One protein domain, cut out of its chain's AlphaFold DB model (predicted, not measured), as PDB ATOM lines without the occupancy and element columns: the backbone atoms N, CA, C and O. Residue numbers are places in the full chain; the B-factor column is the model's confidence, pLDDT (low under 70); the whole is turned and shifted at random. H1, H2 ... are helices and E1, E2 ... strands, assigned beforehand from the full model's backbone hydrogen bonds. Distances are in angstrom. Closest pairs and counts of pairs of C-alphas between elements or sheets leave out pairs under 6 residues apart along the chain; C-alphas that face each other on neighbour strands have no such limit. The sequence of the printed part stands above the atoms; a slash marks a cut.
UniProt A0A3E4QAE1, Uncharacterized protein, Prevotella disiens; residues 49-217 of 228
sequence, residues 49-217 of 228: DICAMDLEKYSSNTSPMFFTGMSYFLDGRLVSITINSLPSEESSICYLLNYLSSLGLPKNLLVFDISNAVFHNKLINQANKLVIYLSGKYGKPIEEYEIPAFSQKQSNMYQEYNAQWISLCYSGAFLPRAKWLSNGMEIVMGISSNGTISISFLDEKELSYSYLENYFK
ATOM      1  N   ASP A  49     -38.438   3.108 -42.622       92.19
ATOM      2  CA  ASP A  49     -37.878   3.729 -41.427       92.19
ATOM      3  C   ASP A  49     -38.543   3.148 -40.177       92.19
ATOM      4  O   ASP A  49     -39.772   3.060 -40.087       92.19
ATOM      5  N   ILE A  50     -37.725   2.760 -39.199       93.38
ATOM      6  CA  ILE A  50     -38.210   2.382 -37.873       93.38
ATOM      7  C   ILE A  50     -38.651   3.655 -37.154       93.38
ATOM      8  O   ILE A  50     -37.883   4.612 -37.026       93.38
ATOM      9  N   CYS A  51     -39.878   3.654 -36.644       91.25
ATOM     10  CA  CYS A  51     -40.455   4.776 -35.918       91.25
ATOM     11  C   CYS A  51     -40.902   4.387 -34.501       91.25
ATOM     12  O   CYS A  51     -40.977   3.215 -34.136       91.25
ATOM     13  N   ALA A  52     -41.257   5.390 -33.694       89.12
ATOM     14  CA  ALA A  52     -41.709   5.167 -32.319       89.12
ATOM     15  C   ALA A  52     -42.961   4.268 -32.226       89.12
ATOM     16  O   ALA A  52     -43.098   3.512 -31.270       89.12
ATOM     17  N   MET A  53     -43.847   4.288 -33.233       89.00
ATOM     18  CA  MET A  53     -45.029   3.410 -33.263       89.00
ATOM     19  C   MET A  53     -44.664   1.931 -33.463       89.00
ATOM     20  O   MET A  53     -45.408   1.049 -33.034       89.00
ATOM     21  N   ASP A  54     -43.527   1.641 -34.098       90.38
ATOM     22  CA  ASP A  54     -43.043   0.269 -34.255       90.38
ATOM     23  C   ASP A  54     -42.587  -0.301 -32.907       90.38
ATOM     24  O   ASP A  54     -42.854  -1.465 -32.598       90.38
ATOM     25  N   LEU A  55     -41.986   0.543 -32.057       87.38
ATOM     26  CA  LEU A  55     -41.572   0.177 -30.702       87.38
ATOM     27  C   LEU A  55     -42.763  -0.226 -29.815       87.38
ATOM     28  O   LEU A  55     -42.628  -1.147 -29.016       87.38
ATOM     29  N   GLU A  56     -43.943   0.382 -29.980       86.12
ATOM     30  CA  GLU A  56     -45.146   0.027 -29.199       86.12
ATOM     31  C   GLU A  56     -45.597  -1.430 -29.405       86.12
ATOM     32  O   GLU A  56     -46.255  -2.028 -28.546       86.12
ATOM     33  N   LYS A  57     -45.262  -2.004 -30.563       84.69
ATOM     34  CA  LYS A  57     -45.552  -3.398 -30.925       84.69
ATOM     35  C   LYS A  57     -44.375  -4.326 -30.634       84.69
ATOM     36  O   LYS A  57     -44.541  -5.547 -30.667       84.69
ATOM     37  N   TYR A  58     -43.200  -3.762 -30.378       85.62
ATOM     38  CA  TYR A  58     -41.969  -4.508 -30.248       85.62
ATOM     39  C   TYR A  58     -41.842  -5.128 -28.856       85.62
ATOM     40  O   TYR A  58     -42.078  -4.480 -27.841       85.62
ATOM     41  N   SER A  59     -41.452  -6.402 -28.792       78.38
ATOM     42  CA  SER A  59     -41.206  -7.108 -27.533       78.38
ATOM     43  C   SER A  59     -39.745  -7.542 -27.431       78.38
ATOM     44  O   SER A  59     -39.151  -7.961 -28.428       78.38
ATOM     45  N   SER A  60     -39.174  -7.510 -26.222       77.69
ATOM     46  CA  SER A  60     -37.780  -7.913 -25.974       77.69
ATOM     47  C   SER A  60     -37.465  -9.337 -26.439       77.69
ATOM     48  O   SER A  60     -36.356  -9.607 -26.884       77.69
ATOM     49  N   ASN A  61     -38.444 -10.240 -26.377       79.56
ATOM     50  CA  ASN A  61     -38.253 -11.664 -26.662       79.56
ATOM     51  C   ASN A  61     -38.258 -11.989 -28.164       79.56
ATOM     52  O   ASN A  61     -37.970 -13.118 -28.546       79.56
ATOM     53  N   THR A  62     -38.594 -11.018 -29.014       82.25
ATOM     54  CA  THR A  62     -38.562 -11.145 -30.482       82.25
ATOM     55  C   THR A  62     -37.462 -10.322 -31.117       82.25
ATOM     56  O   THR A  62     -37.422 -10.188 -32.335       82.25
ATOM     57  N   SER A  63     -36.584  -9.742 -30.307       83.12
ATOM     58  CA  SER A  63     -35.443  -8.985 -30.788       83.12
ATOM     59  C   SER A  63     -34.357  -9.904 -31.344       83.12
ATOM     60  O   SER A  63     -34.066 -10.913 -30.703       83.12
ATOM     61  N   PRO A  64     -33.710  -9.565 -32.476       91.06
ATOM     62  CA  PRO A  64     -34.066  -8.547 -33.482       91.06
ATOM     63  C   PRO A  64     -35.049  -9.058 -34.562       91.06
ATOM     64  O   PRO A  64     -35.416  -8.325 -35.479       91.06
ATOM     65  N   MET A  65     -35.493 -10.315 -34.465       92.56
ATOM     66  CA  MET A  65     -36.327 -11.026 -35.450       92.56
ATOM     67  C   MET A  65     -37.637 -10.323 -35.839       92.56
ATOM     68  O   MET A  65     -38.164 -10.554 -36.927       92.56
ATOM     69  N   PHE A  66     -38.165  -9.461 -34.976       93.12
ATOM     70  CA  PHE A  66     -39.313  -8.595 -35.254       93.12
ATOM     71  C   PHE A  66     -39.128  -7.740 -36.520       93.12
ATOM     72  O   PHE A  66     -40.096  -7.461 -37.226       93.12
ATOM     73  N   PHE A  67     -37.883  -7.382 -36.843       93.94
ATOM     74  CA  PHE A  67     -37.498  -6.599 -38.021       93.94
ATOM     75  C   PHE A  67     -37.046  -7.471 -39.203       93.94
ATOM     76  O   PHE A  67     -36.256  -7.037 -40.044       93.94
ATOM     77  N   THR A  68     -37.529  -8.712 -39.272       91.44
ATOM     78  CA  THR A  68     -37.379  -9.569 -40.458       91.44
ATOM     79  C   THR A  68     -38.535  -9.342 -41.437       91.44
ATOM     80  O   THR A  68     -39.513  -8.652 -41.137       91.44
ATOM     81  N   GLY A  69     -38.410  -9.875 -42.652       86.25
ATOM     82  CA  GLY A  69     -39.442  -9.825 -43.699       86.25
ATOM     83  C   GLY A  69     -39.349  -8.611 -44.625       86.25
ATOM     84  O   GLY A  69     -39.609  -8.751 -45.819       86.25
ATOM     85  N   MET A  70     -38.904  -7.468 -44.099       90.00
ATOM     86  CA  MET A  70     -38.577  -6.252 -44.855       90.00
ATOM     87  C   MET A  70     -37.152  -5.787 -44.531       90.00
ATOM     88  O   MET A  70     -36.481  -6.357 -43.667       90.00
ATOM     89  N   SER A  71     -36.698  -4.755 -45.234       92.69
ATOM     90  CA  SER A  71     -35.443  -4.057 -44.955       92.69
ATOM     91  C   SER A  71     -35.744  -2.759 -44.204       92.69
ATOM     92  O   SER A  71     -36.774  -2.130 -44.459       92.69
ATOM     93  N   TYR A  72     -34.879  -2.361 -43.271       93.31
ATOM     94  CA  TYR A  72     -35.154  -1.235 -42.377       93.31
ATOM     95  C   TYR A  72     -33.985  -0.271 -42.225       93.31
ATOM     96  O   TYR A  72     -32.822  -0.674 -42.097       93.31
ATOM     97  N   PHE A  73     -34.338   1.011 -42.164       94.25
ATOM     98  CA  PHE A  73     -33.467   2.112 -41.791       94.25
ATOM     99  C   PHE A  73     -33.753   2.579 -40.361       94.25
ATOM    100  O   PHE A  73     -34.893   2.602 -39.901       94.25
ATOM    101  N   LEU A  74     -32.693   2.994 -39.672       93.31
ATOM    102  CA  LEU A  74     -32.752   3.765 -38.439       93.31
ATOM    103  C   LEU A  74     -31.800   4.952 -38.587       93.31
ATOM    104  O   LEU A  74     -30.609   4.765 -38.839       93.31
ATOM    105  N   ASP A  75     -32.324   6.173 -38.474       89.81
ATOM    106  CA  ASP A  75     -31.544   7.412 -38.643       89.81
ATOM    107  C   ASP A  75     -30.765   7.465 -39.977       89.81
ATOM    108  O   ASP A  75     -29.566   7.745 -40.033       89.81
ATOM    109  N   GLY A  76     -31.419   7.063 -41.075       88.44
ATOM    110  CA  GLY A  76     -30.805   7.000 -42.408       88.44
ATOM    111  C   GLY A  76     -29.703   5.940 -42.569       88.44
ATOM    112  O   GLY A  76     -28.998   5.933 -43.589       88.44
ATOM    113  N   ARG A  77     -29.530   5.039 -41.589       91.75
ATOM    114  CA  ARG A  77     -28.570   3.924 -41.620       91.75
ATOM    115  C   ARG A  77     -29.284   2.581 -41.709       91.75
ATOM    116  O   ARG A  77     -30.219   2.318 -40.965       91.75
ATOM    117  N   LEU A  78     -28.873   1.751 -42.666       92.44
ATOM    118  CA  LEU A  78     -29.451   0.423 -42.867       92.44
ATOM    119  C   LEU A  78     -29.084  -0.454 -41.667       92.44
ATOM    120  O   LEU A  78     -27.890  -0.663 -41.428       92.44
ATOM    121  N   VAL A  79     -30.102  -0.947 -40.963       94.31
ATOM    122  CA  VAL A  79     -29.984  -1.784 -39.754       94.31
ATOM    123  C   VAL A  79     -30.519  -3.198 -39.960       94.31
ATOM    124  O   VAL A  79     -30.171  -4.111 -39.217       94.31
ATOM    125  N   SER A  80     -31.341  -3.402 -40.989       94.25
ATOM    126  CA  SER A  80     -31.850  -4.711 -41.385       94.25
ATOM    127  C   SER A  80     -31.980  -4.778 -42.901       94.25
ATOM    128  O   SER A  80     -32.429  -3.823 -43.534       94.25
ATOM    129  N   ILE A  81     -31.608  -5.914 -43.484       94.06
ATOM    130  CA  ILE A  81     -31.907  -6.246 -44.875       94.06
ATOM    131  C   ILE A  81     -32.474  -7.656 -44.948       94.06
ATOM    132  O   ILE A  81     -31.862  -8.606 -44.455       94.06
ATOM    133  N   THR A  82     -33.629  -7.796 -45.597       94.12
ATOM    134  CA  THR A  82     -34.261  -9.096 -45.833       94.12
ATOM    135  C   THR A  82     -34.373  -9.362 -47.326       94.12
ATOM    136  O   THR A  82     -34.902  -8.548 -48.076       94.12
ATOM    137  N   ILE A  83     -33.930 -10.543 -47.752       93.62
ATOM    138  CA  ILE A  83     -34.207 -11.077 -49.085       93.62
ATOM    139  C   ILE A  83     -35.204 -12.224 -48.988       93.62
ATOM    140  O   ILE A  83     -35.080 -13.109 -48.139       93.62
ATOM    141  N   ASN A  84     -36.179 -12.220 -49.891       94.25
ATOM    142  CA  ASN A  84     -37.232 -13.222 -49.948       94.25
ATOM    143  C   ASN A  84     -37.091 -14.056 -51.222       94.25
ATOM    144  O   ASN A  84     -36.739 -13.543 -52.287       94.25
ATOM    145  N   SER A  85     -37.354 -15.357 -51.128       94.62
ATOM    146  CA  SER A  85     -37.498 -16.191 -52.315       94.62
ATOM    147  C   SER A  85     -38.713 -15.736 -53.118       94.62
ATOM    148  O   SER A  85     -39.695 -15.274 -52.535       94.62
ATOM    149  N   LEU A  86     -38.694 -15.943 -54.435       90.75
ATOM    150  CA  LEU A  86     -39.879 -15.682 -55.250       90.75
ATOM    151  C   LEU A  86     -41.081 -16.494 -54.733       90.75
ATOM    152  O   LEU A  86     -40.921 -17.692 -54.465       90.75
ATOM    153  N   PRO A  87     -42.270 -15.878 -54.614       88.38
ATOM    154  CA  PRO A  87     -43.484 -16.618 -54.309       88.38
ATOM    155  C   PRO A  87     -43.834 -17.560 -55.467       88.38
ATOM    156  O   PRO A  87     -43.557 -17.269 -56.635       88.38
ATOM    157  N   SER A  88     -44.449 -18.693 -55.145       86.69
ATOM    158  CA  SER A  88     -45.130 -19.548 -56.117       86.69
ATOM    159  C   SER A  88     -46.642 -19.338 -56.046       86.69
ATOM    160  O   SER A  88     -47.141 -18.638 -55.166       86.69
ATOM    161  N   GLU A  89     -47.396 -19.927 -56.972       84.88
ATOM    162  CA  GLU A  89     -48.864 -19.824 -56.965       84.88
ATOM    163  C   GLU A  89     -49.471 -20.378 -55.664       84.88
ATOM    164  O   GLU A  89     -50.466 -19.864 -55.164       84.88
ATOM    165  N   GLU A  90     -48.832 -21.387 -55.068       87.56
ATOM    166  CA  GLU A  90     -49.263 -22.014 -53.817       87.56
ATOM    167  C   GLU A  90     -48.890 -21.208 -52.560       87.56
ATOM    168  O   GLU A  90     -49.407 -21.489 -51.476       87.56
ATOM    169  N   SER A  91     -48.007 -20.211 -52.684       86.25
ATOM    170  CA  SER A  91     -47.487 -19.425 -51.559       86.25
ATOM    171  C   SER A  91     -48.586 -18.665 -50.815       86.25
ATOM    172  O   SER A  91     -48.644 -18.720 -49.589       86.25
ATOM    173  N   SER A  92     -49.492 -18.009 -51.547       80.88
ATOM    174  CA  SER A  92     -50.527 -17.127 -50.982       80.88
ATOM    175  C   SER A  92     -51.609 -17.858 -50.192       80.88
ATOM    176  O   SER A  92     -52.304 -17.242 -49.390       80.88
ATOM    177  N   ILE A  93     -51.760 -19.164 -50.415       83.25
ATOM    178  CA  ILE A  93     -52.794 -19.962 -49.762       83.25
ATOM    179  C   ILE A  93     -52.246 -20.805 -48.618       83.25
ATOM    180  O   ILE A  93     -53.035 -21.220 -47.780       83.25
ATOM    181  N   CYS A  94     -50.932 -21.056 -48.547       89.69
ATOM    182  CA  CYS A  94     -50.350 -22.077 -47.669       89.69
ATOM    183  C   CYS A  94     -50.643 -21.870 -46.178       89.69
ATOM    184  O   CYS A  94     -50.936 -22.846 -45.482       89.69
ATOM    185  N   TYR A  95     -50.552 -20.630 -45.700       91.69
ATOM    186  CA  TYR A  95     -50.702 -20.282 -44.290       91.69
ATOM    187  C   TYR A  95     -51.890 -19.349 -44.102       91.69
ATOM    188  O   TYR A  95     -51.941 -18.272 -44.693       91.69
ATOM    189  N   LEU A  96     -52.831 -19.747 -43.249       90.31
ATOM    190  CA  LEU A  96     -53.991 -18.936 -42.896       90.31
ATOM    191  C   LEU A  96     -53.905 -18.552 -41.421       90.31
ATOM    192  O   LEU A  96     -53.786 -19.424 -40.568       90.31
ATOM    193  N   LEU A  97     -53.956 -17.255 -41.118       89.94
ATOM    194  CA  LEU A  97     -53.890 -16.784 -39.736       89.94
ATOM    195  C   LEU A  97     -55.075 -17.333 -38.930       89.94
ATOM    196  O   LEU A  97     -56.234 -17.034 -39.227       89.94
ATOM    197  N   ASN A  98     -54.774 -18.097 -37.881       89.88
ATOM    198  CA  ASN A  98     -55.759 -18.598 -36.939       89.88
ATOM    199  C   ASN A  98     -55.935 -17.571 -35.813       89.88
ATOM    200  O   ASN A  98     -55.242 -17.589 -34.789       89.88
ATOM    201  N   TYR A  99     -56.859 -16.634 -36.032       86.00
ATOM    202  CA  TYR A  99     -57.130 -15.553 -35.085       86.00
ATOM    203  C   TYR A  99     -57.540 -16.084 -33.713       86.00
ATOM    204  O   TYR A  99     -57.035 -15.593 -32.711       86.00
ATOM    205  N   LEU A 100     -58.406 -17.102 -33.654       86.00
ATOM    206  CA  LEU A 100     -58.920 -17.636 -32.391       86.00
ATOM    207  C   LEU A 100     -57.805 -18.243 -31.537       86.00
ATOM    208  O   LEU A 100     -57.699 -17.903 -30.363       86.00
ATOM    209  N   SER A 101     -56.934 -19.058 -32.133       85.88
ATOM    210  CA  SER A 101     -55.773 -19.632 -31.438       85.88
ATOM    211  C   SER A 101     -54.732 -18.580 -31.043       85.88
ATOM    212  O   SER A 101     -53.917 -18.820 -30.155       85.88
ATOM    213  N   SER A 102     -54.768 -17.405 -31.674       85.50
ATOM    214  CA  SER A 102     -53.898 -16.274 -31.339       85.50
ATOM    215  C   SER A 102     -54.485 -15.368 -30.236       85.50
ATOM    216  O   SER A 102     -53.735 -14.625 -29.602       85.50
ATOM    217  N   LEU A 103     -55.798 -15.429 -29.956       83.00
ATOM    218  CA  LEU A 103     -56.478 -14.660 -28.898       83.00
ATOM    219  C   LEU A 103     -56.084 -15.188 -27.508       83.00
ATOM    220  O   LEU A 103     -56.781 -15.995 -26.903       83.00
ATOM    221  N   GLY A 104     -54.951 -14.731 -26.988       82.75
ATOM    222  CA  GLY A 104     -54.441 -15.128 -25.670       82.75
ATOM    223  C   GLY A 104     -52.941 -15.384 -25.651       82.75
ATOM    224  O   GLY A 104     -52.353 -15.499 -24.576       82.75
ATOM    225  N   LEU A 105     -52.309 -15.429 -26.824       85.62
ATOM    226  CA  LEU A 105     -50.860 -15.435 -26.926       85.62
ATOM    227  C   LEU A 105     -50.288 -14.029 -26.689       85.62
ATOM    228  O   LEU A 105     -50.983 -13.025 -26.889       85.62
ATOM    229  N   PRO A 106     -49.012 -13.932 -26.275       87.50
ATOM    230  CA  PRO A 106     -48.261 -12.687 -26.365       87.50
ATOM    231  C   PRO A 106     -48.426 -12.044 -27.749       87.50
ATOM    232  O   PRO A 106     -48.402 -12.747 -28.754       87.50
ATOM    233  N   LYS A 107     -48.559 -10.709 -27.815       83.06
ATOM    234  CA  LYS A 107     -48.836  -9.961 -29.067       83.06
ATOM    235  C   LYS A 107     -47.854 -10.257 -30.206       83.06
ATOM    236  O   LYS A 107     -48.169 -10.060 -31.371       83.06
ATOM    237  N   ASN A 108     -46.651 -10.681 -29.849       86.62
ATOM    238  CA  ASN A 108     -45.556 -10.979 -30.751       86.62
ATOM    239  C   ASN A 108     -45.578 -12.425 -31.282       86.62
ATOM    240  O   ASN A 108     -44.684 -12.787 -32.044       86.62
ATOM    241  N   LEU A 109     -46.552 -13.245 -30.874       89.62
ATOM    242  CA  LEU A 109     -46.723 -14.629 -31.305       89.62
ATOM    243  C   LEU A 109     -48.071 -14.816 -32.003       89.62
ATOM    244  O   LEU A 109     -49.104 -14.343 -31.534       89.62
ATOM    245  N   LEU A 110     -48.051 -15.539 -33.115       91.06
ATOM    246  CA  LEU A 110     -49.210 -15.822 -33.956       91.06
ATOM    247  C   LEU A 110     -49.278 -17.316 -34.271       91.06
ATOM    248  O   LEU A 110     -48.254 -18.001 -34.309       91.06
ATOM    249  N   VAL A 111     -50.479 -17.821 -34.536       91.19
ATOM    250  CA  VAL A 111     -50.707 -19.208 -34.967       91.19
ATOM    251  C   VAL A 111     -51.323 -19.200 -36.355       91.19
ATOM    252  O   VAL A 111     -52.232 -18.421 -36.628       91.19
ATOM    253  N   PHE A 112     -50.839 -20.073 -37.232       91.06
ATOM    254  CA  PHE A 112     -51.350 -20.215 -38.590       91.06
ATOM    255  C   PHE A 112     -51.775 -21.654 -38.826       91.06
ATOM    256  O   PHE A 112     -51.008 -22.569 -38.544       91.06
ATOM    257  N   ASP A 113     -52.950 -21.845 -39.413       89.06
ATOM    258  CA  ASP A 113     -53.344 -23.135 -39.962       89.06
ATOM    259  C   ASP A 113     -52.611 -23.371 -41.283       89.06
ATOM    260  O   ASP A 113     -52.367 -22.441 -42.063       89.06
ATOM    261  N   ILE A 114     -52.282 -24.632 -41.559       89.69
ATOM    262  CA  ILE A 114     -51.659 -25.022 -42.824       89.69
ATOM    263  C   ILE A 114     -52.734 -25.590 -43.739       89.69
ATOM    264  O   ILE A 114     -53.294 -26.658 -43.490       89.69
ATOM    265  N   SER A 115     -53.008 -24.870 -44.826       87.50
ATOM    266  CA  SER A 115     -53.962 -25.300 -45.852       87.50
ATOM    267  C   SER A 115     -53.310 -26.193 -46.918       87.50
ATOM    268  O   SER A 115     -53.991 -26.976 -47.577       87.50
ATOM    269  N   ASN A 116     -51.983 -26.087 -47.089       88.94
ATOM    270  CA  ASN A 116     -51.216 -26.824 -48.090       88.94
ATOM    271  C   ASN A 116     -49.975 -27.479 -47.467       88.94
ATOM    272  O   ASN A 116     -48.850 -26.983 -47.558       88.94
ATOM    273  N   ALA A 117     -50.185 -28.647 -46.858       88.50
ATOM    274  CA  ALA A 117     -49.143 -29.429 -46.192       88.50
ATOM    275  C   ALA A 117     -47.992 -29.846 -47.127       88.50
ATOM    276  O   ALA A 117     -46.833 -29.924 -46.716       88.50
ATOM    277  N   VAL A 118     -48.292 -30.106 -48.405       90.38
ATOM    278  CA  VAL A 118     -47.282 -30.492 -49.401       90.38
ATOM    279  C   VAL A 118     -46.330 -29.329 -49.664       90.38
ATOM    280  O   VAL A 118     -45.110 -29.514 -49.657       90.38
ATOM    281  N   PHE A 119     -46.874 -28.128 -49.859       92.12
ATOM    282  CA  PHE A 119     -46.072 -26.929 -50.068       92.12
ATOM    283  C   PHE A 119     -45.308 -26.523 -48.802       92.12
ATOM    284  O   PHE A 119     -44.112 -26.248 -48.880       92.12
ATOM    285  N   HIS A 120     -45.937 -26.613 -47.629       93.06
ATOM    286  CA  HIS A 120     -45.265 -26.435 -46.342       93.06
ATOM    287  C   HIS A 120     -44.024 -27.336 -46.206       93.06
ATOM    288  O   HIS A 120     -42.913 -26.860 -45.971       93.06
ATOM    289  N   ASN A 121     -44.172 -28.639 -46.464       92.88
ATOM    290  CA  ASN A 121     -43.057 -29.588 -46.422       92.88
ATOM    291  C   ASN A 121     -41.976 -29.289 -47.472       92.88
ATOM    292  O   ASN A 121     -40.790 -29.544 -47.245       92.88
ATOM    293  N   LYS A 122     -42.354 -28.750 -48.639       94.19
ATOM    294  CA  LYS A 122     -41.398 -28.285 -49.654       94.19
ATOM    295  C   LYS A 122     -40.566 -27.114 -49.123       94.19
ATOM    296  O   LYS A 122     -39.345 -27.147 -49.292       94.19
ATOM    297  N   LEU A 123     -41.188 -26.145 -48.448       95.75
ATOM    298  CA  LEU A 123     -40.491 -25.027 -47.804       95.75
ATOM    299  C   LEU A 123     -39.559 -25.516 -46.688       95.75
ATOM    300  O   LEU A 123     -38.402 -25.109 -46.665       95.75
ATOM    301  N   ILE A 124     -39.986 -26.461 -45.839       95.44
ATOM    302  CA  ILE A 124     -39.108 -27.083 -44.825       95.44
ATOM    303  C   ILE A 124     -37.865 -27.690 -45.479       95.44
ATOM    304  O   ILE A 124     -36.739 -27.456 -45.042       95.44
ATOM    305  N   ASN A 125     -38.046 -28.462 -46.551       95.62
ATOM    306  CA  ASN A 125     -36.932 -29.094 -47.253       95.62
ATOM    307  C   ASN A 125     -35.977 -28.065 -47.874       95.62
ATOM    308  O   ASN A 125     -34.761 -28.260 -47.846       95.62
ATOM    309  N   GLN A 126     -36.508 -26.972 -48.426       96.31
ATOM    310  CA  GLN A 126     -35.707 -25.853 -48.925       96.31
ATOM    311  C   GLN A 126     -34.938 -25.163 -47.793       96.31
ATOM    312  O   GLN A 126     -33.729 -24.970 -47.920       96.31
ATOM    313  N   ALA A 127     -35.605 -24.874 -46.673       97.06
ATOM    314  CA  ALA A 127     -34.999 -24.279 -45.490       97.06
ATOM    315  C   ALA A 127     -33.865 -25.162 -44.951       97.06
ATOM    316  O   ALA A 127     -32.749 -24.685 -44.789       97.06
ATOM    317  N   ASN A 128     -34.088 -26.470 -44.781       96.56
ATOM    318  CA  ASN A 128     -33.069 -27.416 -44.313       96.56
ATOM    319  C   ASN A 128     -31.840 -27.462 -45.234       96.56
ATOM    320  O   ASN A 128     -30.704 -27.442 -44.761       96.56
ATOM    321  N   LYS A 129     -32.042 -27.475 -46.557       96.75
ATOM    322  CA  LYS A 129     -30.932 -27.401 -47.520       96.75
ATOM    323  C   LYS A 129     -30.174 -26.080 -47.407       96.75
ATOM    324  O   LYS A 129     -28.947 -26.071 -47.509       96.75
ATOM    325  N   LEU A 130     -30.881 -24.970 -47.201       97.19
ATOM    326  CA  LEU A 130     -30.260 -23.668 -46.983       97.19
ATOM    327  C   LEU A 130     -29.514 -23.586 -45.652       97.19
ATOM    328  O   LEU A 130     -28.449 -22.985 -45.648       97.19
ATOM    329  N   VAL A 131     -29.978 -24.226 -44.571       97.88
ATOM    330  CA  VAL A 131     -29.207 -24.316 -43.315       97.88
ATOM    331  C   VAL A 131     -27.829 -24.904 -43.596       97.88
ATOM    332  O   VAL A 131     -26.831 -24.320 -43.186       97.88
ATOM    333  N   ILE A 132     -27.752 -26.013 -44.338       97.38
ATOM    334  CA  ILE A 132     -26.475 -26.660 -44.677       97.38
ATOM    335  C   ILE A 132     -25.591 -25.709 -45.495       97.38
ATOM    336  O   ILE A 132     -24.424 -25.508 -45.162       97.38
ATOM    337  N   TYR A 133     -26.154 -25.088 -46.536       97.56
ATOM    338  CA  TYR A 133     -25.427 -24.152 -47.397       97.56
ATOM    339  C   TYR A 133     -24.892 -22.937 -46.623       97.56
ATOM    340  O   TYR A 133     -23.705 -22.618 -46.705       97.56
ATOM    341  N   LEU A 134     -25.752 -22.278 -45.843       97.38
ATOM    342  CA  LEU A 134     -25.397 -21.106 -45.045       97.38
ATOM    343  C   LEU A 134     -24.418 -21.473 -43.933       97.38
ATOM    344  O   LEU A 134     -23.514 -20.692 -43.659       97.38
ATOM    345  N   SER A 135     -24.511 -22.677 -43.368       97.56
ATOM    346  CA  SER A 135     -23.546 -23.135 -42.367       97.56
ATOM    347  C   SER A 135     -22.150 -23.359 -42.948       97.56
ATOM    348  O   SER A 135     -21.153 -23.138 -42.266       97.56
ATOM    349  N   GLY A 136     -22.052 -23.721 -44.231       97.06
ATOM    350  CA  GLY A 136     -20.774 -23.742 -44.947       97.06
ATOM    351  C   GLY A 136     -20.144 -22.353 -45.112       97.06
ATOM    352  O   GLY A 136     -18.926 -22.248 -45.229       97.06
ATOM    353  N   LYS A 137     -20.955 -21.286 -45.097       96.06
ATOM    354  CA  LYS A 137     -20.508 -19.895 -45.266       96.06
ATOM    355  C   LYS A 137     -20.282 -19.162 -43.940       96.06
ATOM    356  O   LYS A 137     -19.318 -18.414 -43.821       96.06
ATOM    357  N   TYR A 138     -21.168 -19.360 -42.968       97.06
ATOM    358  CA  TYR A 138     -21.219 -18.609 -41.709       97.06
ATOM    359  C   TYR A 138     -20.863 -19.457 -40.479       97.06
ATOM    360  O   TYR A 138     -20.864 -18.945 -39.364       97.06
ATOM    361  N   GLY A 139     -20.525 -20.738 -40.663       96.62
ATOM    362  CA  GLY A 139     -20.237 -21.670 -39.575       96.62
ATOM    363  C   GLY A 139     -21.495 -22.313 -38.986       96.62
ATOM    364  O   GLY A 139     -22.586 -22.233 -39.547       96.62
ATOM    365  N   LYS A 140     -21.352 -22.995 -37.848       96.81
ATOM    366  CA  LYS A 140     -22.484 -23.659 -37.185       96.81
ATOM    367  C   LYS A 140     -23.528 -22.617 -36.730       96.81
ATOM    368  O   LYS A 140     -23.116 -21.593 -36.183       96.81
ATOM    369  N   PRO A 141     -24.841 -22.874 -36.897       97.81
ATOM    370  CA  PRO A 141     -25.872 -22.016 -36.326       97.81
ATOM    371  C   PRO A 141     -25.702 -21.874 -34.809       97.81
ATOM    372  O   PRO A 141     -25.351 -22.837 -34.122       97.81
ATOM    373  N   ILE A 142     -25.972 -20.677 -34.294       96.88
ATOM    374  CA  ILE A 142     -26.017 -20.418 -32.848       96.88
ATOM    375  C   ILE A 142     -27.326 -20.919 -32.235       96.88
ATOM    376  O   ILE A 142     -27.364 -21.276 -31.061       96.88
ATOM    377  N   GLU A 143     -28.381 -20.990 -33.046       96.25
ATOM    378  CA  GLU A 143     -29.694 -21.479 -32.654       96.25
ATOM    379  C   GLU A 143     -30.374 -22.139 -33.857       96.25
ATOM    380  O   GLU A 143     -30.274 -21.657 -34.992       96.25
ATOM    381  N   GLU A 144     -31.070 -23.245 -33.609       96.25
ATOM    382  CA  GLU A 144     -31.879 -23.949 -34.597       96.25
ATOM    383  C   GLU A 144     -33.270 -24.205 -34.032       96.25
ATOM    384  O   GLU A 144     -33.426 -24.601 -32.879       96.25
ATOM    385  N   TYR A 145     -34.270 -24.006 -34.880       93.81
ATOM    386  CA  TYR A 145     -35.675 -24.154 -34.551       93.81
ATOM    387  C   TYR A 145     -36.232 -25.343 -35.321       93.81
ATOM    388  O   TYR A 145     -35.992 -25.488 -36.524       93.81
ATOM    389  N   GLU A 146     -36.970 -26.205 -34.632       90.88
ATOM    390  CA  GLU A 146     -37.657 -27.314 -35.276       90.88
ATOM    391  C   GLU A 146     -38.930 -26.813 -35.965       90.88
ATOM    392  O   GLU A 146     -39.739 -26.103 -35.372       90.88
ATOM    393  N   ILE A 147     -39.107 -27.205 -37.228       91.75
ATOM    394  CA  ILE A 147     -40.324 -26.948 -37.997       91.75
ATOM    395  C   ILE A 147     -40.944 -28.315 -38.327       91.75
ATOM    396  O   ILE A 147     -40.363 -29.046 -39.140       91.75
ATOM    397  N   PRO A 148     -42.074 -28.693 -37.696       87.12
ATOM    398  CA  PRO A 148     -42.677 -30.003 -37.897       87.12
ATOM    399  C   PRO A 148     -43.153 -30.197 -39.336       87.12
ATOM    400  O   PRO A 148     -43.903 -29.386 -39.868       87.12
ATOM    401  N   ALA A 149     -42.767 -31.317 -39.948       87.62
ATOM    402  CA  ALA A 149     -43.292 -31.731 -41.244       87.62
ATOM    403  C   ALA A 149     -44.575 -32.557 -41.085       87.62
ATOM    404  O   ALA A 149     -44.706 -33.365 -40.164       87.62
ATOM    405  N   PHE A 150     -45.494 -32.427 -42.036       83.62
ATOM    406  CA  PHE A 150     -46.740 -33.191 -42.042       83.62
ATOM    407  C   PHE A 150     -46.648 -34.467 -42.869       83.62
ATOM    408  O   PHE A 150     -45.946 -34.542 -43.878       83.62
ATOM    409  N   SER A 151     -47.410 -35.490 -42.482       76.19
ATOM    410  CA  SER A 151     -47.507 -36.711 -43.285       76.19
ATOM    411  C   SER A 151     -48.277 -36.452 -44.590       76.19
ATOM    412  O   SER A 151     -49.335 -35.828 -44.588       76.19
ATOM    413  N   GLN A 152     -47.784 -36.982 -45.715       62.53
ATOM    414  CA  GLN A 152     -48.389 -36.788 -47.047       62.53
ATOM    415  C   GLN A 152     -49.819 -37.355 -47.186       62.53
ATOM    416  O   GLN A 152     -50.505 -37.049 -48.154       62.53
ATOM    417  N   LYS A 153     -50.285 -38.183 -46.240       58.41
ATOM    418  CA  LYS A 153     -51.583 -38.879 -46.311       58.41
ATOM    419  C   LYS A 153     -52.794 -38.020 -45.908       58.41
ATOM    420  O   LYS A 153     -53.916 -38.494 -46.033       58.41
ATOM    421  N   GLN A 154     -52.595 -36.793 -45.426       54.25
ATOM    422  CA  GLN A 154     -53.654 -35.932 -44.867       54.25
ATOM    423  C   GLN A 154     -53.962 -34.704 -45.752       54.25
ATOM    424  O   GLN A 154     -54.211 -33.616 -45.253       54.25
ATOM    425  N   SER A 155     -53.939 -34.856 -47.079       51.22
ATOM    426  CA  SER A 155     -53.870 -33.724 -48.020       51.22
ATOM    427  C   SER A 155     -55.123 -32.843 -48.156       51.22
ATOM    428  O   SER A 155     -55.075 -31.899 -48.937       51.22
ATOM    429  N   ASN A 156     -56.234 -33.125 -47.466       49.75
ATOM    430  CA  ASN A 156     -57.537 -32.520 -47.799       49.75
ATOM    431  C   ASN A 156     -58.265 -31.832 -46.627       49.75
ATOM    432  O   ASN A 156     -59.423 -31.453 -46.781       49.75
ATOM    433  N   MET A 157     -57.633 -31.673 -45.463       57.44
ATOM    434  CA  MET A 157     -58.195 -30.897 -44.349       57.44
ATOM    435  C   MET A 157     -57.152 -29.908 -43.842       57.44
ATOM    436  O   MET A 157     -55.967 -30.237 -43.821       57.44
ATOM    437  N   TYR A 158     -57.600 -28.714 -43.436       61.19
ATOM    438  CA  TYR A 158     -56.768 -27.769 -42.695       61.19
ATOM    439  C   TYR A 158     -56.126 -28.502 -41.521       61.19
ATOM    440  O   TYR A 158     -56.823 -29.135 -40.724       61.19
ATOM    441  N   GLN A 159     -54.802 -28.463 -41.455       66.12
ATOM    442  CA  GLN A 159     -54.074 -29.042 -40.341       66.12
ATOM    443  C   GLN A 159     -53.827 -27.943 -39.322       66.12
ATOM    444  O   GLN A 159     -53.161 -26.949 -39.627       66.12
ATOM    445  N   GLU A 160     -54.373 -28.135 -38.120       64.00
ATOM    446  CA  GLU A 160     -54.024 -27.301 -36.976       64.00
ATOM    447  C   GLU A 160     -52.514 -27.385 -36.768       64.00
ATOM    448  O   GLU A 160     -51.941 -28.457 -36.547       64.00
ATOM    449  N   TYR A 161     -51.862 -26.236 -36.884       66.75
ATOM    450  CA  TYR A 161     -50.425 -26.121 -36.764       66.75
ATOM    451  C   TYR A 161     -50.101 -25.094 -35.693       66.75
ATOM    452  O   TYR A 161     -50.049 -23.892 -35.922       66.75
ATOM    453  N   ASN A 162     -49.863 -25.604 -34.490       66.88
ATOM    454  CA  ASN A 162     -49.665 -24.785 -33.296       66.88
ATOM    455  C   ASN A 162     -48.222 -24.287 -33.128       66.88
ATOM    456  O   ASN A 162     -47.832 -23.919 -32.019       66.88
ATOM    457  N   ALA A 163     -47.406 -24.285 -34.190       76.75
ATOM    458  CA  ALA A 163     -46.116 -23.618 -34.091       76.75
ATOM    459  C   ALA A 163     -46.354 -22.114 -33.949       76.75
ATOM    460  O   ALA A 163     -47.163 -21.527 -34.669       76.75
ATOM    461  N   GLN A 164     -45.646 -21.503 -33.010       83.62
ATOM    462  CA  GLN A 164     -45.759 -20.079 -32.744       83.62
ATOM    463  C   GLN A 164     -44.879 -19.320 -33.737       83.62
ATOM    464  O   GLN A 164     -43.656 -19.453 -33.738       83.62
ATOM    465  N   TRP A 165     -45.520 -18.539 -34.598       92.75
ATOM    466  CA  TRP A 165     -44.874 -17.632 -35.533       92.75
ATOM    467  C   TRP A 165     -44.574 -16.316 -34.839       92.75
ATOM    468  O   TRP A 165     -45.377 -15.834 -34.044       92.75
ATOM    469  N   ILE A 166     -43.448 -15.698 -35.175       92.81
ATOM    470  CA  ILE A 166     -43.098 -14.374 -34.670       92.81
ATOM    471  C   ILE A 166     -43.817 -13.331 -35.524       92.81
ATOM    472  O   ILE A 166     -43.620 -13.289 -36.737       92.81
ATOM    473  N   SER A 167     -44.649 -12.495 -34.902       92.75
ATOM    474  CA  SER A 167     -45.245 -11.337 -35.575       92.75
ATOM    475  C   SER A 167     -44.151 -10.361 -35.991       92.75
ATOM    476  O   SER A 167     -43.246 -10.071 -35.208       92.75
ATOM    477  N   LEU A 168     -44.254  -9.835 -37.206       93.62
ATOM    478  CA  LEU A 168     -43.295  -8.875 -37.747       93.62
ATOM    479  C   LEU A 168     -43.732  -7.432 -37.495       93.62
ATOM    480  O   LEU A 168     -44.895  -7.168 -37.192       93.62
ATOM    481  N   CYS A 169     -42.783  -6.509 -37.650       91.12
ATOM    482  CA  CYS A 169     -42.964  -5.079 -37.417       91.12
ATOM    483  C   CYS A 169     -44.139  -4.479 -38.196       91.12
ATOM    484  O   CYS A 169     -45.021  -3.843 -37.615       91.12
ATOM    485  N   TYR A 170     -44.171  -4.716 -39.508       85.50
ATOM    486  CA  TYR A 170     -45.195  -4.148 -40.383       85.50
ATOM    487  C   TYR A 170     -46.293  -5.141 -40.739       85.50
ATOM    488  O   TYR A 170     -47.465  -4.893 -40.462       85.50
ATOM    489  N   SER A 171     -45.936  -6.243 -41.398       83.69
ATOM    490  CA  SER A 171     -46.918  -7.192 -41.911       83.69
ATOM    491  C   SER A 171     -46.359  -8.602 -41.985       83.69
ATOM    492  O   SER A 171     -45.190  -8.811 -42.308       83.69
ATOM    493  N   GLY A 172     -47.244  -9.558 -41.727       91.12
ATOM    494  CA  GLY A 172     -46.948 -10.976 -41.764       91.12
ATOM    495  C   GLY A 172     -46.306 -11.495 -40.485       91.12
ATOM    496  O   GLY A 172     -46.247 -10.836 -39.445       91.12
ATOM    497  N   ALA A 173     -45.852 -12.732 -40.583       94.25
ATOM    498  CA  ALA A 173     -45.200 -13.446 -39.511       94.25
ATOM    499  C   ALA A 173     -44.016 -14.239 -40.063       94.25
ATOM    500  O   ALA A 173     -43.927 -14.515 -41.264       94.25
ATOM    501  N   PHE A 174     -43.121 -14.634 -39.173       94.94
ATOM    502  CA  PHE A 174     -41.926 -15.376 -39.520       94.94
ATOM    503  C   PHE A 174     -41.780 -16.605 -38.637       94.94
ATOM    504  O   PHE A 174     -41.860 -16.534 -37.410       94.94
ATOM    505  N   LEU A 175     -41.555 -17.740 -39.283       95.06
ATOM    506  CA  LEU A 175     -41.239 -18.993 -38.632       95.06
ATOM    507  C   LEU A 175     -39.740 -19.251 -38.788       95.06
ATOM    508  O   LEU A 175     -39.296 -19.622 -39.883       95.06
ATOM    509  N   PRO A 176     -38.937 -19.039 -37.736       95.25
ATOM    510  CA  PRO A 176     -37.504 -19.235 -37.833       95.25
ATOM    511  C   PRO A 176     -37.136 -20.690 -38.052       95.25
ATOM    512  O   PRO A 176     -37.799 -21.599 -37.562       95.25
ATOM    513  N   ARG A 177     -36.015 -20.891 -38.742       96.94
ATOM    514  CA  ARG A 177     -35.362 -22.192 -38.862       96.94
ATOM    515  C   ARG A 177     -33.980 -22.196 -38.228       96.94
ATOM    516  O   ARG A 177     -33.628 -23.177 -37.576       96.94
ATOM    517  N   ALA A 178     -33.184 -21.152 -38.437       97.44
ATOM    518  CA  ALA A 178     -31.821 -21.089 -37.920       97.44
ATOM    519  C   ALA A 178     -31.314 -19.649 -37.809       97.44
ATOM    520  O   ALA A 178     -31.741 -18.770 -38.566       97.44
ATOM    521  N   LYS A 179     -30.371 -19.451 -36.885       97.06
ATOM    522  CA  LYS A 179     -29.657 -18.193 -36.668       97.06
ATOM    523  C   LYS A 179     -28.151 -18.389 -36.699       97.06
ATOM    524  O   LYS A 179     -27.641 -19.391 -36.199       97.06
ATOM    525  N   TRP A 180     -27.439 -17.392 -37.202       97.75
ATOM    526  CA  TRP A 180     -25.983 -17.293 -37.143       97.75
ATOM    527  C   TRP A 180     -25.580 -15.911 -36.647       97.75
ATOM    528  O   TRP A 180     -26.308 -14.943 -36.842       97.75
ATOM    529  N   LEU A 181     -24.381 -15.817 -36.080       95.56
ATOM    530  CA  LEU A 181     -23.720 -14.546 -35.818       95.56
ATOM    531  C   LEU A 181     -22.471 -14.473 -36.695       95.56
ATOM    532  O   LEU A 181     -21.611 -15.350 -36.633       95.56
ATOM    533  N   SER A 182     -22.363 -13.436 -37.521       93.69
ATOM    534  CA  SER A 182     -21.201 -13.236 -38.386       93.69
ATOM    535  C   SER A 182     -20.833 -11.761 -38.446       93.69
ATOM    536  O   SER A 182     -21.658 -10.927 -38.805       93.69
ATOM    537  N   ASN A 183     -19.587 -11.435 -38.090       88.81
ATOM    538  CA  ASN A 183     -19.061 -10.064 -38.089       88.81
ATOM    539  C   ASN A 183     -19.953  -9.051 -37.342       88.81
ATOM    540  O   ASN A 183     -20.105  -7.916 -37.782       88.81
ATOM    541  N   GLY A 184     -20.551  -9.468 -36.221       85.88
ATOM    542  CA  GLY A 184     -21.431  -8.618 -35.411       85.88
ATOM    543  C   GLY A 184     -22.848  -8.430 -35.965       85.88
ATOM    544  O   GLY A 184     -23.600  -7.654 -35.391       85.88
ATOM    545  N   MET A 185     -23.221  -9.130 -37.041       91.94
ATOM    546  CA  MET A 185     -24.590  -9.164 -37.561       91.94
ATOM    547  C   MET A 185     -25.245 -10.508 -37.255       91.94
ATOM    548  O   MET A 185     -24.641 -11.565 -37.485       91.94
ATOM    549  N   GLU A 186     -26.490 -10.464 -36.794       96.19
ATOM    550  CA  GLU A 186     -27.332 -11.651 -36.712       96.19
ATOM    551  C   GLU A 186     -27.882 -11.965 -38.106       96.19
ATOM    552  O   GLU A 186     -28.376 -11.096 -38.824       96.19
ATOM    553  N   ILE A 187     -27.779 -13.226 -38.507       97.50
ATOM    554  CA  ILE A 187     -28.334 -13.736 -39.753       97.50
ATOM    555  C   ILE A 187     -29.444 -14.696 -39.373       97.50
ATOM    556  O   ILE A 187     -29.183 -15.708 -38.726       97.50
ATOM    557  N   VAL A 188     -30.668 -14.410 -39.799       96.81
ATOM    558  CA  VAL A 188     -31.845 -15.221 -39.481       96.81
ATOM    559  C   VAL A 188     -32.440 -15.762 -40.771       96.81
ATOM    560  O   VAL A 188     -32.692 -15.012 -41.712       96.81
ATOM    561  N   MET A 189     -32.681 -17.071 -40.821       96.69
ATOM    562  CA  MET A 189     -33.341 -17.725 -41.950       96.69
ATOM    563  C   MET A 189     -34.558 -18.507 -41.478       96.69
ATOM    564  O   MET A 189     -34.545 -19.129 -40.412       96.69
ATOM    565  N   GLY A 190     -35.616 -18.469 -42.280       96.62
ATOM    566  CA  GLY A 190     -36.871 -19.133 -41.971       96.62
ATOM    567  C   GLY A 190     -37.891 -18.992 -43.087       96.62
ATOM    568  O   GLY A 190     -37.551 -18.691 -44.232       96.62
ATOM    569  N   ILE A 191     -39.144 -19.235 -42.732       96.25
ATOM    570  CA  ILE A 191     -40.284 -19.200 -43.640       96.25
ATOM    571  C   ILE A 191     -41.143 -17.984 -43.289       96.25
ATOM    572  O   ILE A 191     -41.464 -17.770 -42.121       96.25
ATOM    573  N   SER A 192     -41.529 -17.194 -44.287       94.75
ATOM    574  CA  SER A 192     -42.499 -16.114 -44.106       94.75
ATOM    575  C   SER A 192     -43.931 -16.646 -44.173       94.75
ATOM    576  O   SER A 192     -44.219 -17.634 -44.858       94.75
ATOM    577  N   SER A 193     -44.865 -15.953 -43.523       93.25
ATOM    578  CA  SER A 193     -46.299 -16.257 -43.619       93.25
ATOM    579  C   SER A 193     -46.846 -16.123 -45.044       93.25
ATOM    580  O   SER A 193     -47.924 -16.625 -45.331       93.25
ATOM    581  N   ASN A 194     -46.095 -15.489 -45.951       92.50
ATOM    582  CA  ASN A 194     -46.423 -15.396 -47.373       92.50
ATOM    583  C   ASN A 194     -45.966 -16.630 -48.164       92.50
ATOM    584  O   ASN A 194     -45.994 -16.595 -49.387       92.50
ATOM    585  N   GLY A 195     -45.499 -17.699 -47.510       94.25
ATOM    586  CA  GLY A 195     -45.112 -18.933 -48.191       94.25
ATOM    587  C   GLY A 195     -43.806 -18.816 -48.976       94.25
ATOM    588  O   GLY A 195     -43.679 -19.424 -50.039       94.25
ATOM    589  N   THR A 196     -42.850 -18.031 -48.476       95.38
ATOM    590  CA  THR A 196     -41.512 -17.859 -49.066       95.38
ATOM    591  C   THR A 196     -40.419 -18.176 -48.049       95.38
ATOM    592  O   THR A 196     -40.658 -18.172 -46.843       95.38
ATOM    593  N   ILE A 197     -39.207 -18.458 -48.530       96.62
ATOM    594  CA  ILE A 197     -38.014 -18.508 -47.682       96.62
ATOM    595  C   ILE A 197     -37.449 -17.098 -47.555       96.62
ATOM    596  O   ILE A 197     -37.246 -16.431 -48.569       96.62
ATOM    597  N   SER A 198     -37.130 -16.678 -46.338       95.50
ATOM    598  CA  SER A 198     -36.515 -15.376 -46.077       95.50
ATOM    599  C   SER A 198     -35.149 -15.555 -45.429       95.50
ATOM    600  O   SER A 198     -34.971 -16.415 -44.563       95.50
ATOM    601  N   ILE A 199     -34.185 -14.730 -45.836       96.94
ATOM    602  CA  ILE A 199     -32.882 -14.589 -45.182       96.94
ATOM    603  C   ILE A 199     -32.739 -13.119 -44.803       96.94
ATOM    604  O   ILE A 199     -32.805 -12.250 -45.671       96.94
ATOM    605  N   SER A 200     -32.554 -12.855 -43.516       96.25
ATOM    606  CA  SER A 200     -32.430 -11.507 -42.963       96.25
ATOM    607  C   SER A 200     -31.055 -11.326 -42.337       96.25
ATOM    608  O   SER A 200     -30.561 -12.236 -41.673       96.25
ATOM    609  N   PHE A 201     -30.454 -10.157 -42.532       95.81
ATOM    610  CA  PHE A 201     -29.215  -9.727 -41.889       95.81
ATOM    611  C   PHE A 201     -29.537  -8.509 -41.030       95.81
ATOM    612  O   PHE A 201     -30.080  -7.532 -41.542       95.81
ATOM    613  N   LEU A 202     -29.237  -8.589 -39.739       96.06
ATOM    614  CA  LEU A 202     -29.755  -7.695 -38.709       96.06
ATOM    615  C   LEU A 202     -28.602  -7.166 -37.847       96.06
ATOM    616  O   LEU A 202     -27.760  -7.938 -37.381       96.06
ATOM    617  N   ASP A 203     -28.587  -5.860 -37.595       95.19
ATOM    618  CA  ASP A 203     -27.759  -5.261 -36.549       95.19
ATOM    619  C   ASP A 203     -28.435  -5.501 -35.193       95.19
ATOM    620  O   ASP A 203     -29.333  -4.767 -34.782       95.19
ATOM    621  N   GLU A 204     -28.030  -6.570 -34.504       91.62
ATOM    622  CA  GLU A 204     -28.618  -6.978 -33.222       91.62
ATOM    623  C   GLU A 204     -28.575  -5.849 -32.183       91.62
ATOM    624  O   GLU A 204     -29.511  -5.678 -31.402       91.62
ATOM    625  N   LYS A 205     -27.502  -5.049 -32.182       91.94
ATOM    626  CA  LYS A 205     -27.308  -3.989 -31.197       91.94
ATOM    627  C   LYS A 205     -28.271  -2.838 -31.450       91.94
ATOM    628  O   LYS A 205     -28.955  -2.420 -30.514       91.94
ATOM    629  N   GLU A 206     -28.319  -2.333 -32.682       93.50
ATOM    630  CA  GLU A 206     -29.187  -1.204 -33.044       93.50
ATOM    631  C   GLU A 206     -30.667  -1.591 -33.071       93.50
ATOM    632  O   GLU A 206     -31.527  -0.750 -32.830       93.50
ATOM    633  N   LEU A 207     -30.977  -2.870 -33.282       94.12
ATOM    634  CA  LEU A 207     -32.344  -3.377 -33.230       94.12
ATOM    635  C   LEU A 207     -32.744  -3.901 -31.851       94.12
ATOM    636  O   LEU A 207     -33.900  -4.269 -31.669       94.12
ATOM    637  N   SER A 208     -31.843  -3.935 -30.866       92.12
ATOM    638  CA  SER A 208     -32.190  -4.420 -29.529       92.12
ATOM    639  C   SER A 208     -33.303  -3.580 -28.899       92.12
ATOM    640  O   SER A 208     -33.317  -2.353 -29.011       92.12
ATOM    641  N   TYR A 209     -34.235  -4.235 -28.195       91.00
ATOM    642  CA  TYR A 209     -35.334  -3.531 -27.521       91.00
ATOM    643  C   TYR A 209     -34.816  -2.426 -26.591       91.00
ATOM    644  O   TYR A 209     -35.320  -1.311 -26.621       91.00
ATOM    645  N   SER A 210     -33.763  -2.697 -25.815       91.00
ATOM    646  CA  SER A 210     -33.168  -1.708 -24.909       91.00
ATOM    647  C   SER A 210     -32.538  -0.520 -25.639       91.00
ATOM    648  O   SER A 210     -32.605   0.603 -25.136       91.00
ATOM    649  N   TYR A 211     -31.929  -0.730 -26.809       93.50
ATOM    650  CA  TYR A 211     -31.403   0.366 -27.617       93.50
ATOM    651  C   TYR A 211     -32.536   1.217 -28.187       93.50
ATOM    652  O   TYR A 211     -32.541   2.425 -27.968       93.50
ATOM    653  N   LEU A 212     -33.518   0.596 -28.850       92.94
ATOM    654  CA  LEU A 212     -34.632   1.314 -29.473       92.94
ATOM    655  C   LEU A 212     -35.511   2.027 -28.441       92.94
ATOM    656  O   LEU A 212     -35.924   3.159 -28.673       92.94
ATOM    657  N   GLU A 213     -35.735   1.422 -27.273       91.75
ATOM    658  CA  GLU A 213     -36.447   2.073 -26.173       91.75
ATOM    659  C   GLU A 213     -35.725   3.344 -25.714       91.75
ATOM    660  O   GLU A 213     -36.356   4.373 -25.500       91.75
ATOM    661  N   ASN A 214     -34.395   3.314 -25.601       91.56
ATOM    662  CA  ASN A 214     -33.622   4.508 -25.260       91.56
ATOM    663  C   ASN A 214     -33.539   5.518 -26.408       91.56
ATOM    664  O   ASN A 214     -33.500   6.716 -26.147       91.56
ATOM    665  N   TYR A 215     -33.520   5.050 -27.656       92.88
ATOM    666  CA  TYR A 215     -33.467   5.895 -28.845       92.88
ATOM    667  C   TYR A 215     -34.755   6.711 -29.023       92.88
ATOM    668  O   TYR A 215     -34.692   7.907 -29.290       92.88
ATOM    669  N   PHE A 216     -35.921   6.085 -28.830       91.31
ATOM    670  CA  PHE A 216     -37.226   6.741 -28.961       91.31
ATOM    671  C   PHE A 216     -37.750   7.364 -27.663       91.31
ATOM    672  O   PHE A 216     -38.813   7.988 -27.683       91.31
ATOM    673  N   LYS A 217     -37.039   7.219 -26.534       84.94
ATOM    674  CA  LYS A 217     -37.413   7.898 -25.287       84.94
ATOM    675  C   LYS A 217     -37.507   9.406 -25.548       84.94
ATOM    676  O   LYS A 217     -36.559   9.984 -26.082       84.94
TER     677      LYS A 217
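This is residues 49 to 217 of the 228 residues of an uncharacterized protein of Prevotella disiens (UniProt A0A3E4QAE1). One strongly twisted sheet of eight strands runs through the domain, with the long helix H4 packed along one face, over E7 and E6, and the small helices H3 and H5 on the opposite face. E6 bends sharply, and beyond it the short strands E5, E4 and E3 continue the sheet; near its other end H1 and H6 touch each other, off the sheet. The printed part has 169 residues with six named helices and eight named strands, in the order H1 E1 E2 H2 E3 H3 E4 H4 E5 E6 E7 E8 H5 H6, and its class is mixed, helices and strands. The sheet's order is E1 E2 E8 E7 E6 E5 E4 E3, antiparallel throughout. The whole is compact, with a radius of gyration of the C-alphas of 16.1 A and spans of 52 by 40 by 25 A.

Find C-alpha 52 at (-41.709, 5.167, -32.319), where H1 begins and runs to residue 55. After it come the strands E1, residues 71 to 74, and E2, residues 77 to 85, which is 24.5 A long. Then read H2, residues 91 to 94, E3, residues 95 to 97, H3, residues 99 to 102, and E4, residues 109 to 114, 16.3 A long. Find C-alpha 117 at (-49.143, -29.429, -46.192); from there H4 runs 30.3 A to residue 138. Next are E5, residues 164 to 167, E6, residues 173 to 182, 24.0 A long, E7, residues 185 to 192, 20.3 A long, and E8, residues 197 to 202, 16.3 A long. H5 holds residues 204 to 207, and H6, residues 209 to 216, ends at C-alpha 216, (-37.226, 6.741, -28.961).

Start at edge strand E1, which forms a hairpin with E2; N 72 is 2.9 A from O 80. E2 pairs with E8, where N 83 and O 199 are 2.9 A apart. E5 to E8 are a meander, each strand the antiparallel neighbour of the one before. Look for N 188 and O 200, 2.9 A apart, between E7 and E8; N 187 and O 180, 2.8 A, between E6 and E7; and N 174 and O 166, 2.8 A, between E5 and E6. E6 bends by 75 degrees at residue 177. E4 pairs with E5, N 110 to O 165 at 2.8 A, and with edge strand E3, N 113 to O 96 at 2.8 A. H4 is on the sheet at a height of 8.9 A, over E7 and E6, along the strands, at 4 degrees to E7 on the local plane; its closest C-alphas to E7 are Ala 127 and Gly 190, 6.5 A apart. H2 only grazes the sheet and touches H4 residues 117 to 120, with the C-alphas of Cys 94 and His 120 closest at 6.8 A. On the opposite face from H4 are H3, at a height of 5.8 A, and H5, at 5.5 A. H1 and H6 touch, their closest C-alphas being Ala 52 and Phe 216, 5.8 A apart. In H4 and H6 every O i to N i+4 pair is within hydrogen-bond range, while H1, H2, H3 and H5 are too short for such a pair.

The two C-alphas farthest apart are those of Lys 153 and Lys 217, 53.2 A. The printed part has no cut. Two links are long: H1 to E1, with 15 residues between them, and H4 to E5, with 25. In the second, residues 143 to 144 pair antiparallel with residues 178 to 179 of E6. The mean pLDDT of the printed part is 89.3, and residues 152 to 162 are under 70.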